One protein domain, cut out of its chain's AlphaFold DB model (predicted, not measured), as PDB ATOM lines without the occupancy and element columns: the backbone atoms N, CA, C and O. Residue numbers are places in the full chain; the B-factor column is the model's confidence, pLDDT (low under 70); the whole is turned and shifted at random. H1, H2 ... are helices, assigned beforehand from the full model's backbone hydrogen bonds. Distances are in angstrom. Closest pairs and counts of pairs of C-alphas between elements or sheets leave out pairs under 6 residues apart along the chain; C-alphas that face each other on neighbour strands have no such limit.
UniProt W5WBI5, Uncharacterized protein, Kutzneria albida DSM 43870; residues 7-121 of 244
ATOM      1  N   GLU A   7     -55.435  -2.355  37.988       90.50
ATOM      2  CA  GLU A   7     -56.086  -1.199  37.360       90.50
ATOM      3  C   GLU A   7     -55.104  -0.047  37.112       90.50
ATOM      4  O   GLU A   7     -55.067   0.548  36.030       90.50
ATOM      5  N   GLU A   8     -54.237   0.253  38.081       92.44
ATOM      6  CA  GLU A   8     -53.216   1.285  37.923       92.44
ATOM      7  C   GLU A   8     -52.179   0.913  36.862       92.44
ATOM      8  O   GLU A   8     -51.746   1.778  36.088       92.44
ATOM      9  N   LYS A   9     -51.784  -0.365  36.797       92.69
ATOM     10  CA  LYS A   9     -50.887  -0.877  35.752       92.69
ATOM     11  C   LYS A   9     -51.533  -0.766  34.373       92.69
ATOM     12  O   LYS A   9     -50.875  -0.269  33.453       92.69
ATOM     13  N   ALA A  10     -52.802  -1.155  34.240       91.44
ATOM     14  CA  ALA A  10     -53.566  -1.061  33.000       91.44
ATOM     15  C   ALA A  10     -53.690   0.395  32.527       91.44
ATOM     16  O   ALA A  10     -53.339   0.709  31.388       91.44
ATOM     17  N   ARG A  11     -54.051   1.318  33.428       93.38
ATOM     18  CA  ARG A  11     -54.117   2.760  33.135       93.38
ATOM     19  C   ARG A  11     -52.770   3.317  32.675       93.38
ATOM     20  O   ARG A  11     -52.696   4.043  31.685       93.38
ATOM     21  N   ARG A  12     -51.672   2.960  33.354       94.88
ATOM     22  CA  ARG A  12     -50.319   3.375  32.939       94.88
ATOM     23  C   ARG A  12     -49.947   2.813  31.566       94.88
ATOM     24  O   ARG A  12     -49.316   3.520  30.784       94.88
ATOM     25  N   ALA A  13     -50.313   1.569  31.266       93.44
ATOM     26  CA  ALA A  13     -50.071   0.963  29.961       93.44
ATOM     27  C   ALA A  13     -50.860   1.668  28.849       93.44
ATOM     28  O   ALA A  13     -50.270   2.010  27.824       93.44
ATOM     29  N   LEU A  14     -52.143   1.963  29.080       93.50
ATOM     30  CA  LEU A  14     -52.980   2.709  28.142       93.50
ATOM     31  C   LEU A  14     -52.418   4.111  27.877       93.50
ATOM     32  O   LEU A  14     -52.253   4.494  26.724       93.50
ATOM     33  N   ASN A  15     -52.010   4.837  28.922       95.50
ATOM     34  CA  ASN A  15     -51.397   6.159  28.769       95.50
ATOM     35  C   ASN A  15     -50.100   6.112  27.945       95.50
ATOM     36  O   ASN A  15     -49.863   6.988  27.112       95.50
ATOM     37  N   ARG A  16     -49.263   5.079  28.133       96.50
ATOM     38  CA  ARG A  16     -48.065   4.876  27.298       96.50
ATOM     39  C   ARG A  16     -48.432   4.621  25.837       96.50
ATOM     40  O   ARG A  16     -47.817   5.228  24.964       96.50
ATOM     41  N   ARG A  17     -49.435   3.774  25.578       96.12
ATOM     42  CA  ARG A  17     -49.933   3.505  24.218       96.12
ATOM     43  C   ARG A  17     -50.482   4.771  23.569       96.12
ATOM     44  O   ARG A  17     -50.057   5.103  22.471       96.12
ATOM     45  N   ARG A  18     -51.322   5.538  24.271       97.19
ATOM     46  CA  ARG A  18     -51.882   6.801  23.760       97.19
ATOM     47  C   ARG A  18     -50.788   7.825  23.457       97.19
ATOM     48  O   ARG A  18     -50.810   8.439  22.396       97.19
ATOM     49  N   LYS A  19     -49.774   7.958  24.322       97.75
ATOM     50  CA  LYS A  19     -48.614   8.831  24.064       97.75
ATOM     51  C   LYS A  19     -47.817   8.388  22.831       97.75
ATOM     52  O   LYS A  19     -47.402   9.234  22.045       97.75
ATOM     53  N   ALA A  20     -47.600   7.084  22.659       97.31
ATOM     54  CA  ALA A  20     -46.920   6.545  21.482       97.31
ATOM     55  C   ALA A  20     -47.740   6.761  20.199       97.31
ATOM     56  O   ALA A  20     -47.180   7.192  19.194       97.31
ATOM     57  N   ALA A  21     -49.056   6.541  20.256       97.69
ATOM     58  CA  ALA A  21     -49.980   6.756  19.146       97.69
ATOM     59  C   ALA A  21     -50.008   8.227  18.704       97.69
ATOM     60  O   ALA A  21     -49.871   8.506  17.519       97.69
ATOM     61  N   LEU A  22     -50.089   9.170  19.649       98.25
ATOM     62  CA  LEU A  22     -50.024  10.607  19.354       98.25
ATOM     63  C   LEU A  22     -48.695  11.007  18.706       98.25
ATOM     64  O   LEU A  22     -48.678  11.801  17.770       98.25
ATOM     65  N   LYS A  23     -47.575  10.441  19.171       96.94
ATOM     66  CA  LYS A  23     -46.271  10.681  18.541       96.94
ATOM     67  C   LYS A  23     -46.234  10.140  17.108       96.94
ATOM     68  O   LYS A  23     -45.787  10.845  16.210       96.94
ATOM     69  N   ALA A  24     -46.718   8.916  16.891       97.06
ATOM     70  CA  ALA A  24     -46.773   8.306  15.565       97.06
ATOM     71  C   ALA A  24     -47.672   9.104  14.605       97.06
ATOM     72  O   ALA A  24     -47.305   9.299  13.451       97.06
ATOM     73  N   GLU A  25     -48.807   9.609  15.095       97.94
ATOM     74  CA  GLU A  25     -49.694  10.511  14.358       97.94
ATOM     75  C   GLU A  25     -48.975  11.786  13.922       97.94
ATOM     76  O   GLU A  25     -48.977  12.109  12.738       97.94
ATOM     77  N   GLN A  26     -48.309  12.477  14.851       96.75
ATOM     78  CA  GLN A  26     -47.546  13.690  14.544       96.75
ATOM     79  C   GLN A  26     -46.448  13.424  13.509       96.75
ATOM     80  O   GLN A  26     -46.307  14.185  12.552       96.75
ATOM     81  N   ASP A  27     -45.697  12.331  13.665       94.81
ATOM     82  CA  ASP A  27     -44.645  11.949  12.721       94.81
ATOM     83  C   ASP A  27     -45.226  11.618  11.331       94.81
ATOM     84  O   ASP A  27     -44.633  11.979  10.312       94.81
ATOM     85  N   ALA A  28     -46.389  10.966  11.264       95.69
ATOM     86  CA  ALA A  28     -47.056  10.635  10.007       95.69
ATOM     87  C   ALA A  28     -47.635  11.872   9.304       95.69
ATOM     88  O   ALA A  28     -47.444  12.019   8.098       95.69
ATOM     89  N   ILE A  29     -48.271  12.784  10.046       96.06
ATOM     90  CA  ILE A  29     -48.756  14.069   9.517       96.06
ATOM     91  C   ILE A  29     -47.583  14.873   8.957       96.06
ATOM     92  O   ILE A  29     -47.622  15.273   7.794       96.06
ATOM     93  N   ARG A  30     -46.498  15.012   9.732       95.38
ATOM     94  CA  ARG A  30     -45.271  15.700   9.307       95.38
ATOM     95  C   ARG A  30     -44.709  15.112   8.006       95.38
ATOM     96  O   ARG A  30     -44.278  15.854   7.128       95.38
ATOM     97  N   ARG A  31     -44.696  13.780   7.861       93.88
ATOM     98  CA  ARG A  31     -44.244  13.114   6.622       93.88
ATOM     99  C   ARG A  31     -45.186  13.367   5.447       93.88
ATOM    100  O   ARG A  31     -44.704  13.650   4.357       93.88
ATOM    101  N   ALA A  32     -46.498  13.296   5.662       95.06
ATOM    102  CA  ALA A  32     -47.485  13.555   4.615       95.06
ATOM    103  C   ALA A  32     -47.425  15.010   4.119       95.06
ATOM    104  O   ALA A  32     -47.517  15.264   2.922       95.06
ATOM    105  N   GLU A  33     -47.227  15.972   5.022       95.62
ATOM    106  CA  GLU A  33     -46.998  17.378   4.668       95.62
ATOM    107  C   GLU A  33     -45.733  17.554   3.834       95.62
ATOM    108  O   GLU A  33     -45.769  18.214   2.798       95.62
ATOM    109  N   ARG A  34     -44.642  16.906   4.244       95.19
ATOM    110  CA  ARG A  34     -43.375  16.948   3.516       95.19
ATOM    111  C   ARG A  34     -43.477  16.350   2.115       95.19
ATOM    112  O   ARG A  34     -42.919  16.903   1.177       95.19
ATOM    113  N   GLN A  35     -44.218  15.257   1.956       94.31
ATOM    114  CA  GLN A  35     -44.457  14.663   0.644       94.31
ATOM    115  C   GLN A  35     -45.258  15.603  -0.267       94.31
ATOM    116  O   GLN A  35     -44.872  15.818  -1.414       94.31
ATOM    117  N   ARG A  36     -46.310  16.246   0.258       95.94
ATOM    118  CA  ARG A  36     -47.057  17.273  -0.486       95.94
ATOM    119  C   ARG A  36     -46.180  18.462  -0.878       95.94
ATOM    120  O   ARG A  36     -46.343  19.020  -1.958       95.94
ATOM    121  N   GLU A  37     -45.253  18.862  -0.011       95.81
ATOM    122  CA  GLU A  37     -44.277  19.911  -0.314       95.81
ATOM    123  C   GLU A  37     -43.351  19.500  -1.468       95.81
ATOM    124  O   GLU A  37     -43.137  20.293  -2.384       95.81
ATOM    125  N   TRP A  38     -42.854  18.259  -1.472       95.81
ATOM    126  CA  TRP A  38     -42.049  17.739  -2.580       95.81
ATOM    127  C   TRP A  38     -42.803  17.750  -3.906       95.81
ATOM    128  O   TRP A  38     -42.239  18.158  -4.919       95.81
ATOM    129  N   GLU A  39     -44.065  17.320  -3.903       94.56
ATOM    130  CA  GLU A  39     -44.926  17.335  -5.090       94.56
ATOM    131  C   GLU A  39     -45.142  18.767  -5.591       94.56
ATOM    132  O   GLU A  39     -44.918  19.057  -6.765       94.56
ATOM    133  N   LYS A  40     -45.490  19.692  -4.689       96.06
ATOM    134  CA  LYS A  40     -45.745  21.100  -5.020       96.06
ATOM    135  C   LYS A  40     -44.510  21.815  -5.573       96.06
ATOM    136  O   LYS A  40     -44.634  22.619  -6.492       96.06
ATOM    137  N   ASN A  41     -43.337  21.538  -5.011       94.62
ATOM    138  CA  ASN A  41     -42.089  22.205  -5.382       94.62
ATOM    139  C   ASN A  41     -41.337  21.479  -6.510       94.62
ATOM    140  O   ASN A  41     -40.232  21.890  -6.860       94.62
ATOM    141  N   GLY A  42     -41.882  20.377  -7.041       93.19
ATOM    142  CA  GLY A  42     -41.201  19.559  -8.042       93.19
ATOM    143  C   GLY A  42     -39.865  19.008  -7.537       93.19
ATOM    144  O   GLY A  42     -38.885  18.983  -8.272       93.19
ATOM    145  N   SER A  43     -39.771  18.608  -6.267       94.81
ATOM    146  CA  SER A  43     -38.514  18.106  -5.691       94.81
ATOM    147  C   SER A  43     -38.111  16.729  -6.228       94.81
ATOM    148  O   SER A  43     -36.942  16.361  -6.127       94.81
ATOM    149  N   TYR A  44     -39.057  15.974  -6.790       95.25
ATOM    150  CA  TYR A  44     -38.778  14.710  -7.464       95.25
ATOM    151  C   TYR A  44     -37.978  14.950  -8.744       95.25
ATOM    152  O   TYR A  44     -38.306  15.831  -9.538       95.25
ATOM    153  N   LEU A  45     -36.939  14.142  -8.934       95.69
ATOM    154  CA  LEU A  45     -36.233  14.061 -10.206       95.69
ATOM    155  C   LEU A  45     -37.009  13.147 -11.153       95.69
ATOM    156  O   LEU A  45     -37.594  12.151 -10.725       95.69
ATOM    157  N   THR A  46     -36.976  13.467 -12.440       95.31
ATOM    158  CA  THR A  46     -37.342  12.533 -13.513       95.31
ATOM    159  C   THR A  46     -36.252  11.479 -13.702       95.31
ATOM    160  O   THR A  46     -35.117  11.650 -13.244       95.31
ATOM    161  N   TRP A  47     -36.579  10.370 -14.372       95.12
ATOM    162  CA  TRP A  47     -35.589   9.330 -14.662       95.12
ATOM    163  C   TRP A  47     -34.430   9.884 -15.504       95.12
ATOM    164  O   TRP A  47     -33.268   9.589 -15.234       95.12
ATOM    165  N   GLU A  48     -34.735  10.750 -16.467       95.25
ATOM    166  CA  GLU A  48     -33.764  11.396 -17.347       95.25
ATOM    167  C   GLU A  48     -32.822  12.320 -16.566       95.25
ATOM    168  O   GLU A  48     -31.607  12.256 -16.746       95.25
ATOM    169  N   GLU A  49     -33.352  13.135 -15.650       95.38
ATOM    170  CA  GLU A  49     -32.546  13.997 -14.774       95.38
ATOM    171  C   GLU A  49     -31.663  13.183 -13.825       95.38
ATOM    172  O   GLU A  49     -30.507  13.536 -13.589       95.38
ATOM    173  N   PHE A  50     -32.194  12.081 -13.295       94.50
ATOM    174  CA  PHE A  50     -31.434  11.167 -12.453       94.50
ATOM    175  C   PHE A  50     -30.251  10.551 -13.216       94.50
ATOM    176  O   PHE A  50     -29.124  10.593 -12.721       94.50
ATOM    177  N   VAL A  51     -30.476  10.047 -14.434       93.19
ATOM    178  CA  VAL A  51     -29.417   9.489 -15.296       93.19
ATOM    179  C   VAL A  51     -28.414  10.563 -15.725       93.19
ATOM    180  O   VAL A  51     -27.217  10.292 -15.781       93.19
ATOM    181  N   ALA A  52     -28.871  11.795 -15.960       93.94
ATOM    182  CA  ALA A  52     -28.008  12.935 -16.263       93.94
ATOM    183  C   ALA A  52     -27.157  13.403 -15.062       93.94
ATOM    184  O   ALA A  52     -26.340  14.311 -15.209       93.94
ATOM    185  N   GLY A  53     -27.338  12.809 -13.877       93.69
ATOM    186  CA  GLY A  53     -26.570  13.143 -12.679       93.69
ATOM    187  C   GLY A  53     -26.996  14.457 -12.025       93.69
ATOM    188  O   GLY A  53     -26.206  15.055 -11.292       93.69
ATOM    189  N   VAL A  54     -28.230  14.919 -12.267       95.81
ATOM    190  CA  VAL A  54     -28.762  16.117 -11.606       95.81
ATOM    191  C   VAL A  54     -28.740  15.902 -10.084       95.81
ATOM    192  O   VAL A  54     -29.242  14.881  -9.598       95.81
ATOM    193  N   PRO A  55     -28.169  16.836  -9.299       95.81
ATOM    194  CA  PRO A  55     -28.137  16.703  -7.850       95.81
ATOM    195  C   PRO A  55     -29.535  16.639  -7.232       95.81
ATOM    196  O   PRO A  55     -30.508  17.190  -7.750       95.81
ATOM    197  N   CYS A  56     -29.630  16.000  -6.070       95.62
ATOM    198  CA  CYS A  56     -30.865  15.923  -5.307       95.62
ATOM    199  C   CYS A  56     -31.377  17.329  -4.968       95.62
ATOM    200  O   CYS A  56     -30.708  18.089  -4.270       95.62
ATOM    201  N   ARG A  57     -32.609  17.654  -5.375       95.25
ATOM    202  CA  ARG A  57     -33.234  18.962  -5.092       95.25
ATOM    203  C   ARG A  57     -33.480  19.212  -3.603       95.25
ATOM    204  O   ARG A  57     -33.637  20.356  -3.195       95.25
ATOM    205  N   GLY A  58     -33.505  18.156  -2.787       93.06
ATOM    206  CA  GLY A  58     -33.718  18.257  -1.345       93.06
ATOM    207  C   GLY A  58     -32.467  18.628  -0.543       93.06
ATOM    208  O   GLY A  58     -32.584  19.271   0.496       93.06
ATOM    209  N   CYS A  59     -31.275  18.214  -0.981       93.50
ATOM    210  CA  CYS A  59     -30.035  18.418  -0.216       93.50
ATOM    211  C   CYS A  59     -28.858  18.967  -1.032       93.50
ATOM    212  O   CYS A  59     -27.810  19.239  -0.454       93.50
ATOM    213  N   GLY A  60     -29.002  19.097  -2.352       94.25
ATOM    214  CA  GLY A  60     -27.958  19.554  -3.272       94.25
ATOM    215  C   GLY A  60     -26.842  18.541  -3.540       94.25
ATOM    216  O   GLY A  60     -25.964  18.820  -4.346       94.25
ATOM    217  N   LEU A  61     -26.854  17.372  -2.892       94.50
ATOM    218  CA  LEU A  61     -25.833  16.343  -3.089       94.50
ATOM    219  C   LEU A  61     -26.148  15.459  -4.303       94.50
ATOM    220  O   LEU A  61     -27.328  15.234  -4.599       94.50
ATOM    221  N   PRO A  62     -25.128  14.911  -4.986       94.44
ATOM    222  CA  PRO A  62     -25.347  13.958  -6.066       94.44
ATOM    223  C   PRO A  62     -26.116  12.729  -5.563       94.44
ATOM    224  O   PRO A  62     -25.868  12.213  -4.472       94.44
ATOM    225  N   VAL A  63     -27.074  12.246  -6.355       93.12
ATOM    226  CA  VAL A  63     -27.761  10.987  -6.032       93.12
ATOM    227  C   VAL A  63     -26.810   9.809  -6.266       93.12
ATOM    228  O   VAL A  63     -26.626   8.973  -5.380       93.12
ATOM    229  N   SER A  64     -26.127   9.817  -7.413       92.00
ATOM    230  CA  SER A  64     -24.990   8.950  -7.727       92.00
ATOM    231  C   SER A  64     -23.712   9.776  -7.750       92.00
ATOM    232  O   SER A  64     -23.606  10.702  -8.550       92.00
ATOM    233  N   ASP A  65     -22.749   9.467  -6.883       90.38
ATOM    234  CA  ASP A  65     -21.441  10.134  -6.889       90.38
ATOM    235  C   ASP A  65     -20.395   9.412  -7.757       90.38
ATOM    236  O   ASP A  65     -19.299   9.933  -7.952       90.38
ATOM    237  N   GLY A  66     -20.717   8.222  -8.281       88.38
ATOM    238  CA  GLY A  66     -19.797   7.411  -9.082       88.38
ATOM    239  C   GLY A  66     -18.585   6.884  -8.303       88.38
ATOM    240  O   GLY A  66     -17.627   6.415  -8.915       88.38
ATOM    241  N   ARG A  67     -18.593   6.956  -6.964       89.69
ATOM    242  CA  ARG A  67     -17.459   6.572  -6.099       89.69
ATOM    243  C   ARG A  67     -17.543   5.123  -5.615       89.69
ATOM    244  O   ARG A  67     -16.710   4.697  -4.812       89.69
ATOM    245  N   GLY A  68     -18.536   4.376  -6.097       90.62
ATOM    246  CA  GLY A  68     -18.836   3.019  -5.662       90.62
ATOM    247  C   GLY A  68     -19.623   2.988  -4.353       90.62
ATOM    248  O   GLY A  68     -19.877   4.008  -3.720       90.62
ATOM    249  N   SER A  69     -20.030   1.793  -3.934       92.50
ATOM    250  CA  SER A  69     -20.685   1.596  -2.638       92.50
ATOM    251  C   SER A  69     -19.663   1.578  -1.500       92.50
ATOM    252  O   SER A  69     -18.511   1.174  -1.681       92.50
ATOM    253  N   TRP A  70     -20.102   1.927  -0.292       90.75
ATOM    254  CA  TRP A  70     -19.332   1.624   0.913       90.75
ATOM    255  C   TRP A  70     -19.103   0.110   1.046       90.75
ATOM    256  O   TRP A  70     -20.067  -0.657   0.947       90.75
ATOM    257  N   PRO A  71     -17.864  -0.345   1.314       90.50
ATOM    258  CA  PRO A  71     -17.623  -1.721   1.732       90.50
ATOM    259  C   PRO A  71     -18.392  -2.048   3.016       90.50
ATOM    260  O   PRO A  71     -18.779  -1.160   3.776       90.50
ATOM    261  N   ALA A  72     -18.586  -3.335   3.305       90.25
ATOM    262  CA  ALA A  72     -19.113  -3.736   4.607       90.25
ATOM    263  C   ALA A  72     -18.216  -3.184   5.732       90.25
ATOM    264  O   ALA A  72     -16.996  -3.260   5.617       90.25
ATOM    265  N   LEU A  73     -18.798  -2.691   6.834       88.75
ATOM    266  CA  LEU A  73     -18.062  -2.024   7.930       88.75
ATOM    267  C   LEU A  73     -16.872  -2.842   8.482       88.75
ATOM    268  O   LEU A  73     -15.860  -2.280   8.894       88.75
ATOM    269  N   LEU A  74     -16.983  -4.175   8.480       92.56
ATOM    270  CA  LEU A  74     -15.924  -5.096   8.922       92.56
ATOM    271  C   LEU A  74     -14.777  -5.255   7.908       92.56
ATOM    272  O   LEU A  74     -13.717  -5.747   8.268       92.56
ATOM    273  N   LYS A  75     -15.002  -4.879   6.648       92.88
ATOM    274  CA  LYS A  75     -14.042  -4.960   5.538       92.88
ATOM    275  C   LYS A  75     -13.454  -3.599   5.157       92.88
ATOM    276  O   LYS A  75     -12.711  -3.531   4.185       92.88
ATOM    277  N   MET A  76     -13.822  -2.532   5.870       94.44
ATOM    278  CA  MET A  76     -13.250  -1.208   5.648       94.44
ATOM    279  C   MET A  76     -11.832  -1.147   6.207       94.44
ATOM    280  O   MET A  76     -11.627  -1.475   7.381       94.44
ATOM    281  N   ASP A  77     -10.896  -0.687   5.379       95.44
ATOM    282  CA  ASP A  77      -9.587  -0.235   5.851       95.44
ATOM    283  C   ASP A  77      -9.712   1.062   6.675       95.44
ATOM    284  O   ASP A  77     -10.782   1.676   6.750       95.44
ATOM    285  N   ASP A  78      -8.623   1.471   7.322       95.56
ATOM    286  CA  ASP A  78      -8.634   2.628   8.222       95.56
ATOM    287  C   ASP A  78      -8.978   3.934   7.487       95.56
ATOM    288  O   ASP A  78      -9.761   4.739   7.986       95.56
ATOM    289  N   THR A  79      -8.497   4.112   6.252       93.94
ATOM    290  CA  THR A  79      -8.798   5.309   5.448       93.94
ATOM    291  C   THR A  79     -10.276   5.367   5.057       93.94
ATOM    292  O   THR A  79     -10.913   6.419   5.145       93.94
ATOM    293  N   GLN A  80     -10.851   4.236   4.649       94.06
ATOM    294  CA  GLN A  80     -12.272   4.107   4.329       94.06
ATOM    295  C   GLN A  80     -13.148   4.331   5.560       94.06
ATOM    296  O   GLN A  80     -14.203   4.957   5.452       94.06
ATOM    297  N   ARG A  81     -12.716   3.842   6.725       94.81
ATOM    298  CA  ARG A  81     -13.415   4.025   7.998       94.81
ATOM    299  C   ARG A  81     -13.448   5.493   8.405       94.81
ATOM    300  O   ARG A  81     -14.528   6.006   8.681       94.81
ATOM    301  N   GLU A  82     -12.313   6.186   8.353       95.31
ATOM    302  CA  GLU A  82     -12.250   7.627   8.612       95.31
ATOM    303  C   GLU A  82     -13.133   8.423   7.641       95.31
ATOM    304  O   GLU A  82     -13.834   9.356   8.039       95.31
ATOM    305  N   GLU A  83     -13.125   8.064   6.353       94.75
ATOM    306  CA  GLU A  83     -13.987   8.700   5.357       94.75
ATOM    307  C   GLU A  83     -15.475   8.491   5.681       94.75
ATOM    308  O   GLU A  83     -16.257   9.446   5.648       94.75
ATOM    309  N   TYR A  84     -15.858   7.260   6.026       94.69
ATOM    310  CA  TYR A  84     -17.223   6.908   6.404       94.69
ATOM    311  C   TYR A  84     -17.672   7.656   7.664       94.69
ATOM    312  O   TYR A  84     -18.773   8.201   7.695       94.69
ATOM    313  N   GLU A  85     -16.824   7.725   8.690       95.69
ATOM    314  CA  GLU A  85     -17.123   8.420   9.943       95.69
ATOM    315  C   GLU A  85     -17.300   9.924   9.737       95.69
ATOM    316  O   GLU A  85     -18.246  10.501  10.275       95.69
ATOM    317  N   ARG A  86     -16.463  10.555   8.900       95.81
ATOM    318  CA  ARG A  86     -16.649  11.963   8.512       95.81
ATOM    319  C   ARG A  86     -17.971  12.179   7.776       95.81
ATOM    320  O   ARG A  86     -18.700  13.112   8.107       95.81
ATOM    321  N   ALA A  87     -18.297  11.320   6.809       93.56
ATOM    322  CA  ALA A  87     -19.549  11.414   6.058       93.56
ATOM    323  C   ALA A  87     -20.781  11.206   6.959       93.56
ATOM    324  O   ALA A  87     -21.778  11.916   6.834       93.56
ATOM    325  N   GLU A  88     -20.706  10.263   7.899       94.19
ATOM    326  CA  GLU A  88     -21.761  10.003   8.878       94.19
ATOM    327  C   GLU A  88     -21.913  11.163   9.874       94.19
ATOM    328  O   GLU A  88     -23.039  11.531  10.214       94.19
ATOM    329  N   ALA A  89     -20.809  11.767  10.323       95.44
ATOM    330  CA  ALA A  89     -20.836  12.936  11.198       95.44
ATOM    331  C   ALA A  89     -21.488  14.142  10.508       95.44
ATOM    332  O   ALA A  89     -22.399  14.744  11.080       95.44
ATOM    333  N   ASP A  90     -21.100  14.440   9.265       94.06
ATOM    334  CA  ASP A  90     -21.716  15.503   8.461       94.06
ATOM    335  C   ASP A  90     -23.213  15.238   8.219       94.06
ATOM    336  O   ASP A  90     -24.057  16.117   8.418       94.06
ATOM    337  N   PHE A  91     -23.582  14.000   7.872       94.94
ATOM    338  CA  PHE A  91     -24.984  13.623   7.705       94.94
ATOM    339  C   PHE A  91     -25.787  13.841   8.994       94.94
ATOM    340  O   PHE A  91     -26.867  14.436   8.961       94.94
ATOM    341  N   ARG A  92     -25.267  13.400  10.146       93.94
ATOM    342  CA  ARG A  92     -25.925  13.590  11.449       93.94
ATOM    343  C   ARG A  92     -26.034  15.059  11.828       93.94
ATOM    344  O   ARG A  92     -27.072  15.452  12.351       93.94
ATOM    345  N   GLN A  93     -25.011  15.861  11.546       94.12
ATOM    346  CA  GLN A  93     -25.027  17.296  11.809       94.12
ATOM    347  C   GLN A  93     -26.118  17.996  10.990       94.12
ATOM    348  O   GLN A  93     -26.902  18.761  11.547       94.12
ATOM    349  N   ARG A  94     -26.220  17.698   9.688       92.62
ATOM    350  CA  ARG A  94     -27.227  18.305   8.800       92.62
ATOM    351  C   ARG A  94     -28.652  17.817   9.061       92.62
ATOM    352  O   ARG A  94     -29.600  18.552   8.798       92.62
ATOM    353  N   HIS A  95     -28.820  16.590   9.562       94.69
ATOM    354  CA  HIS A  95     -30.128  15.927   9.674       94.69
ATOM    355  C   HIS A  95     -30.536  15.558  11.108       94.69
ATOM    356  O   HIS A  95     -31.430  14.724  11.286       94.69
ATOM    357  N   ALA A  96     -29.948  16.194  12.128       91.19
ATOM    358  CA  ALA A  96     -30.218  15.909  13.545       91.19
ATOM    359  C   ALA A  96     -31.722  15.945  13.896       91.19
ATOM    360  O   ALA A  96     -32.234  15.061  14.586       91.19
ATOM    361  N   ASP A  97     -32.459  16.909  13.336       90.44
ATOM    362  CA  ASP A  97     -33.889  17.116  13.611       90.44
ATOM    363  C   ASP A  97     -34.838  16.410  12.628       90.44
ATOM    364  O   ASP A  97     -36.069  16.417  12.788       90.44
ATOM    365  N   CYS A  98     -34.294  15.759  11.599       91.00
ATOM    366  CA  CYS A  98     -35.106  15.114  10.570       91.00
ATOM    367  C   CYS A  98     -35.812  13.857  11.087       91.00
ATOM    368  O   CYS A  98     -36.932  13.578  10.664       91.00
ATOM    369  N   ARG A  99     -35.193  13.124  12.031       86.06
ATOM    370  CA  ARG A  99     -35.736  11.896  12.660       86.06
ATOM    371  C   ARG A  99     -36.304  10.891  11.649       86.06
ATOM    372  O   ARG A  99     -37.340  10.266  11.880       86.06
ATOM    373  N   SER A 100     -35.641  10.761  10.507       90.56
ATOM    374  CA  SER A 100     -36.043   9.860   9.432       90.56
ATOM    375  C   SER A 100     -34.914   8.905   9.085       90.56
ATOM    376  O   SER A 100     -33.806   9.003   9.612       90.56
ATOM    377  N   HIS A 101     -35.226   7.948   8.227       91.62
ATOM    378  CA  HIS A 101     -34.258   6.984   7.745       91.62
ATOM    379  C   HIS A 101     -33.257   7.646   6.790       91.62
ATOM    380  O   HIS A 101     -33.506   8.706   6.209       91.62
ATOM    381  N   ARG A 102     -32.116   6.985   6.634       94.06
ATOM    382  CA  ARG A 102     -31.093   7.291   5.638       94.06
ATOM    383  C   ARG A 102     -31.285   6.354   4.452       94.06
ATOM    384  O   ARG A 102     -31.573   5.176   4.662       94.06
ATOM    385  N   TRP A 103     -31.091   6.854   3.242       94.50
ATOM    386  CA  TRP A 103     -31.042   6.033   2.037       94.50
ATOM    387  C   TRP A 103     -29.844   6.429   1.168       94.50
ATOM    388  O   TRP A 103     -29.340   7.548   1.244       94.50
ATOM    389  N   SER A 104     -29.365   5.482   0.375       93.50
ATOM    390  CA  SER A 104     -28.349   5.663  -0.662       93.50
ATOM    391  C   SER A 104     -28.687   4.710  -1.805       93.50
ATOM    392  O   SER A 104     -29.493   3.792  -1.625       93.50
ATOM    393  N   ILE A 105     -28.092   4.922  -2.972       92.31
ATOM    394  CA  ILE A 105     -28.206   3.986  -4.092       92.31
ATOM    395  C   ILE A 105     -26.940   3.142  -4.206       92.31
ATOM    396  O   ILE A 105     -25.874   3.521  -3.714       92.31
ATOM    397  N   GLU A 106     -27.069   1.991  -4.852       89.44
ATOM    398  CA  GLU A 106     -25.920   1.169  -5.203       89.44
ATOM    399  C   GLU A 106     -24.938   1.961  -6.079       89.44
ATOM    400  O   GLU A 106     -25.341   2.736  -6.946       89.44
ATOM    401  N   GLY A 107     -23.640   1.798  -5.819       89.94
ATOM    402  CA  GLY A 107     -22.583   2.516  -6.527       89.94
ATOM    403  C   GLY A 107     -22.342   3.945  -6.033       89.94
ATOM    404  O   GLY A 107     -21.503   4.631  -6.617       89.94
ATOM    405  N   SER A 108     -23.026   4.381  -4.967       92.69
ATOM    406  CA  SER A 108     -22.878   5.713  -4.377       92.69
ATOM    407  C   SER A 108     -22.463   5.646  -2.906       92.69
ATOM    408  O   SER A 108     -23.032   4.883  -2.115       92.69
ATOM    409  N   LYS A 109     -21.505   6.491  -2.508       94.12
ATOM    410  CA  LYS A 109     -21.151   6.713  -1.093       94.12
ATOM    411  C   LYS A 109     -22.024   7.787  -0.441       94.12
ATOM    412  O   LYS A 109     -22.006   7.932   0.785       94.12
ATOM    413  N   THR A 110     -22.789   8.533  -1.234       94.50
ATOM    414  CA  THR A 110     -23.566   9.682  -0.772       94.50
ATOM    415  C   THR A 110     -24.862   9.256  -0.080       94.50
ATOM    416  O   THR A 110     -25.690   8.528  -0.630       94.50
ATOM    417  N   ALA A 111     -25.050   9.752   1.145       94.88
ATOM    418  CA  ALA A 111     -26.223   9.492   1.968       94.88
ATOM    419  C   ALA A 111     -27.267  10.611   1.862       94.88
ATOM    420  O   ALA A 111     -26.969  11.796   2.037       94.88
ATOM    421  N   HIS A 112     -28.520  10.208   1.677       96.50
ATOM    422  CA  HIS A 112     -29.684  11.079   1.588       96.50
ATOM    423  C   HIS A 112     -30.633  10.837   2.765       96.50
ATOM    424  O   HIS A 112     -30.739   9.733   3.302       96.50
ATOM    425  N   CYS A 113     -31.313  11.894   3.207       96.69
ATOM    426  CA  CYS A 113     -32.271  11.810   4.306       96.69
ATOM    427  C   CYS A 113     -33.669  11.552   3.749       96.69
ATOM    428  O   CYS A 113     -34.176  12.375   2.995       96.69
ATOM    429  N   GLY A 114     -34.344  10.494   4.196       95.06
ATOM    430  CA  GLY A 114     -35.703  10.155   3.763       95.06
ATOM    431  C   GLY A 114     -36.793  11.139   4.203       95.06
ATOM    432  O   GLY A 114     -37.963  10.902   3.935       95.06
ATOM    433  N   PHE A 115     -36.449  12.212   4.927       95.50
ATOM    434  CA  PHE A 115     -37.351  13.343   5.184       95.50
ATOM    435  C   PHE A 115     -37.051  14.563   4.309       95.50
ATOM    436  O   PHE A 115     -37.951  15.335   4.011       95.50
ATOM    437  N   CYS A 116     -35.805  14.780   3.894       94.69
ATOM    438  CA  CYS A 116     -35.445  15.946   3.078       94.69
ATOM    439  C   CYS A 116     -35.399  15.622   1.589       94.69
ATOM    440  O   CYS A 116     -35.725  16.470   0.767       94.69
ATOM    441  N   CYS A 117     -34.995  14.401   1.262       95.50
ATOM    442  CA  CYS A 117     -34.673  13.962  -0.080       95.50
ATOM    443  C   CYS A 117     -35.741  12.958  -0.533       95.50
ATOM    444  O   CYS A 117     -35.845  11.893   0.094       95.50
ATOM    445  N   PRO A 118     -36.521  13.271  -1.583       94.50
ATOM    446  CA  PRO A 118     -37.447  12.308  -2.161       94.50
ATOM    447  C   PRO A 118     -36.676  11.092  -2.696       94.50
ATOM    448  O   PRO A 118     -35.518  11.240  -3.095       94.50
ATOM    449  N   PRO A 119     -37.286   9.894  -2.698       93.00
ATOM    450  CA  PRO A 119     -36.638   8.699  -3.225       93.00
ATOM    451  C   PRO A 119     -36.275   8.876  -4.709       93.00
ATOM    452  O   PRO A 119     -36.950   9.633  -5.417       93.00
ATOM    453  N   PRO A 120     -35.231   8.182  -5.194       92.50
ATOM    454  CA  PRO A 120     -34.847   8.253  -6.595       92.50
ATOM    455  C   PRO A 120     -35.986   7.741  -7.494       92.50
ATOM    456  O   PRO A 120     -36.705   6.813  -7.102       92.50
ATOM    457  N   PRO A 121     -36.162   8.323  -8.692       93.44
ATOM    458  CA  PRO A 121     -37.157   7.850  -9.641       93.44
ATOM    459  C   PRO A 121     -36.819   6.439 -10.127       93.44
ATOM    460  O   PRO A 121     -35.657   6.042 -10.199       93.44
TER     461      PRO A 121
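AT A GLANCE: This is residues 7 to 121 of the 244 residues of an uncharacterized protein of Kutzneria albida DSM 43870 (UniProt W5WBI5). Look first for one long helix, H1, whose residues 7 to 26 stick out like a handle from a loose head of loops. In that head, H2 and H3 lie at opposite ends, with the loop of residues 96 to 121 between them. The printed part has 115 residues, with three named helices in the order H1, H2, H3 and no named strand; the class is all helix, though under half of the residues are in named elements. The whole is loose, radius of gyration of the C-alphas 18.6 A, and flat, spanning 59 by 41 by 21 A.

HOW THE PARTS SIT: H1, residues 7 to 40, H2, residues 47 to 51, and H3, residues 78 to 95, are apart from one another. In each, every O i to N i+4 pair is within hydrogen-bond range. Look at residues 102 to 103: they pair with 112 to 113, antiparallel.

IN THESE COORDINATES: Find C-alpha 7 at (-56.086, -1.199, 37.360); from there H1 runs 49.0 A to C-alpha 40. H2 spans 6.2 A. H3 runs 25.3 A, ending at C-alpha 95, (-30.128, 15.927, 9.674).

THE WHOLE: The C-alphas farthest apart, of Glu 7 and Ala 52, are 62.2 A apart. The H2 to H3 link is long, 26 residues. The printed part has no cut, and no printed residue is under pLDDT 70.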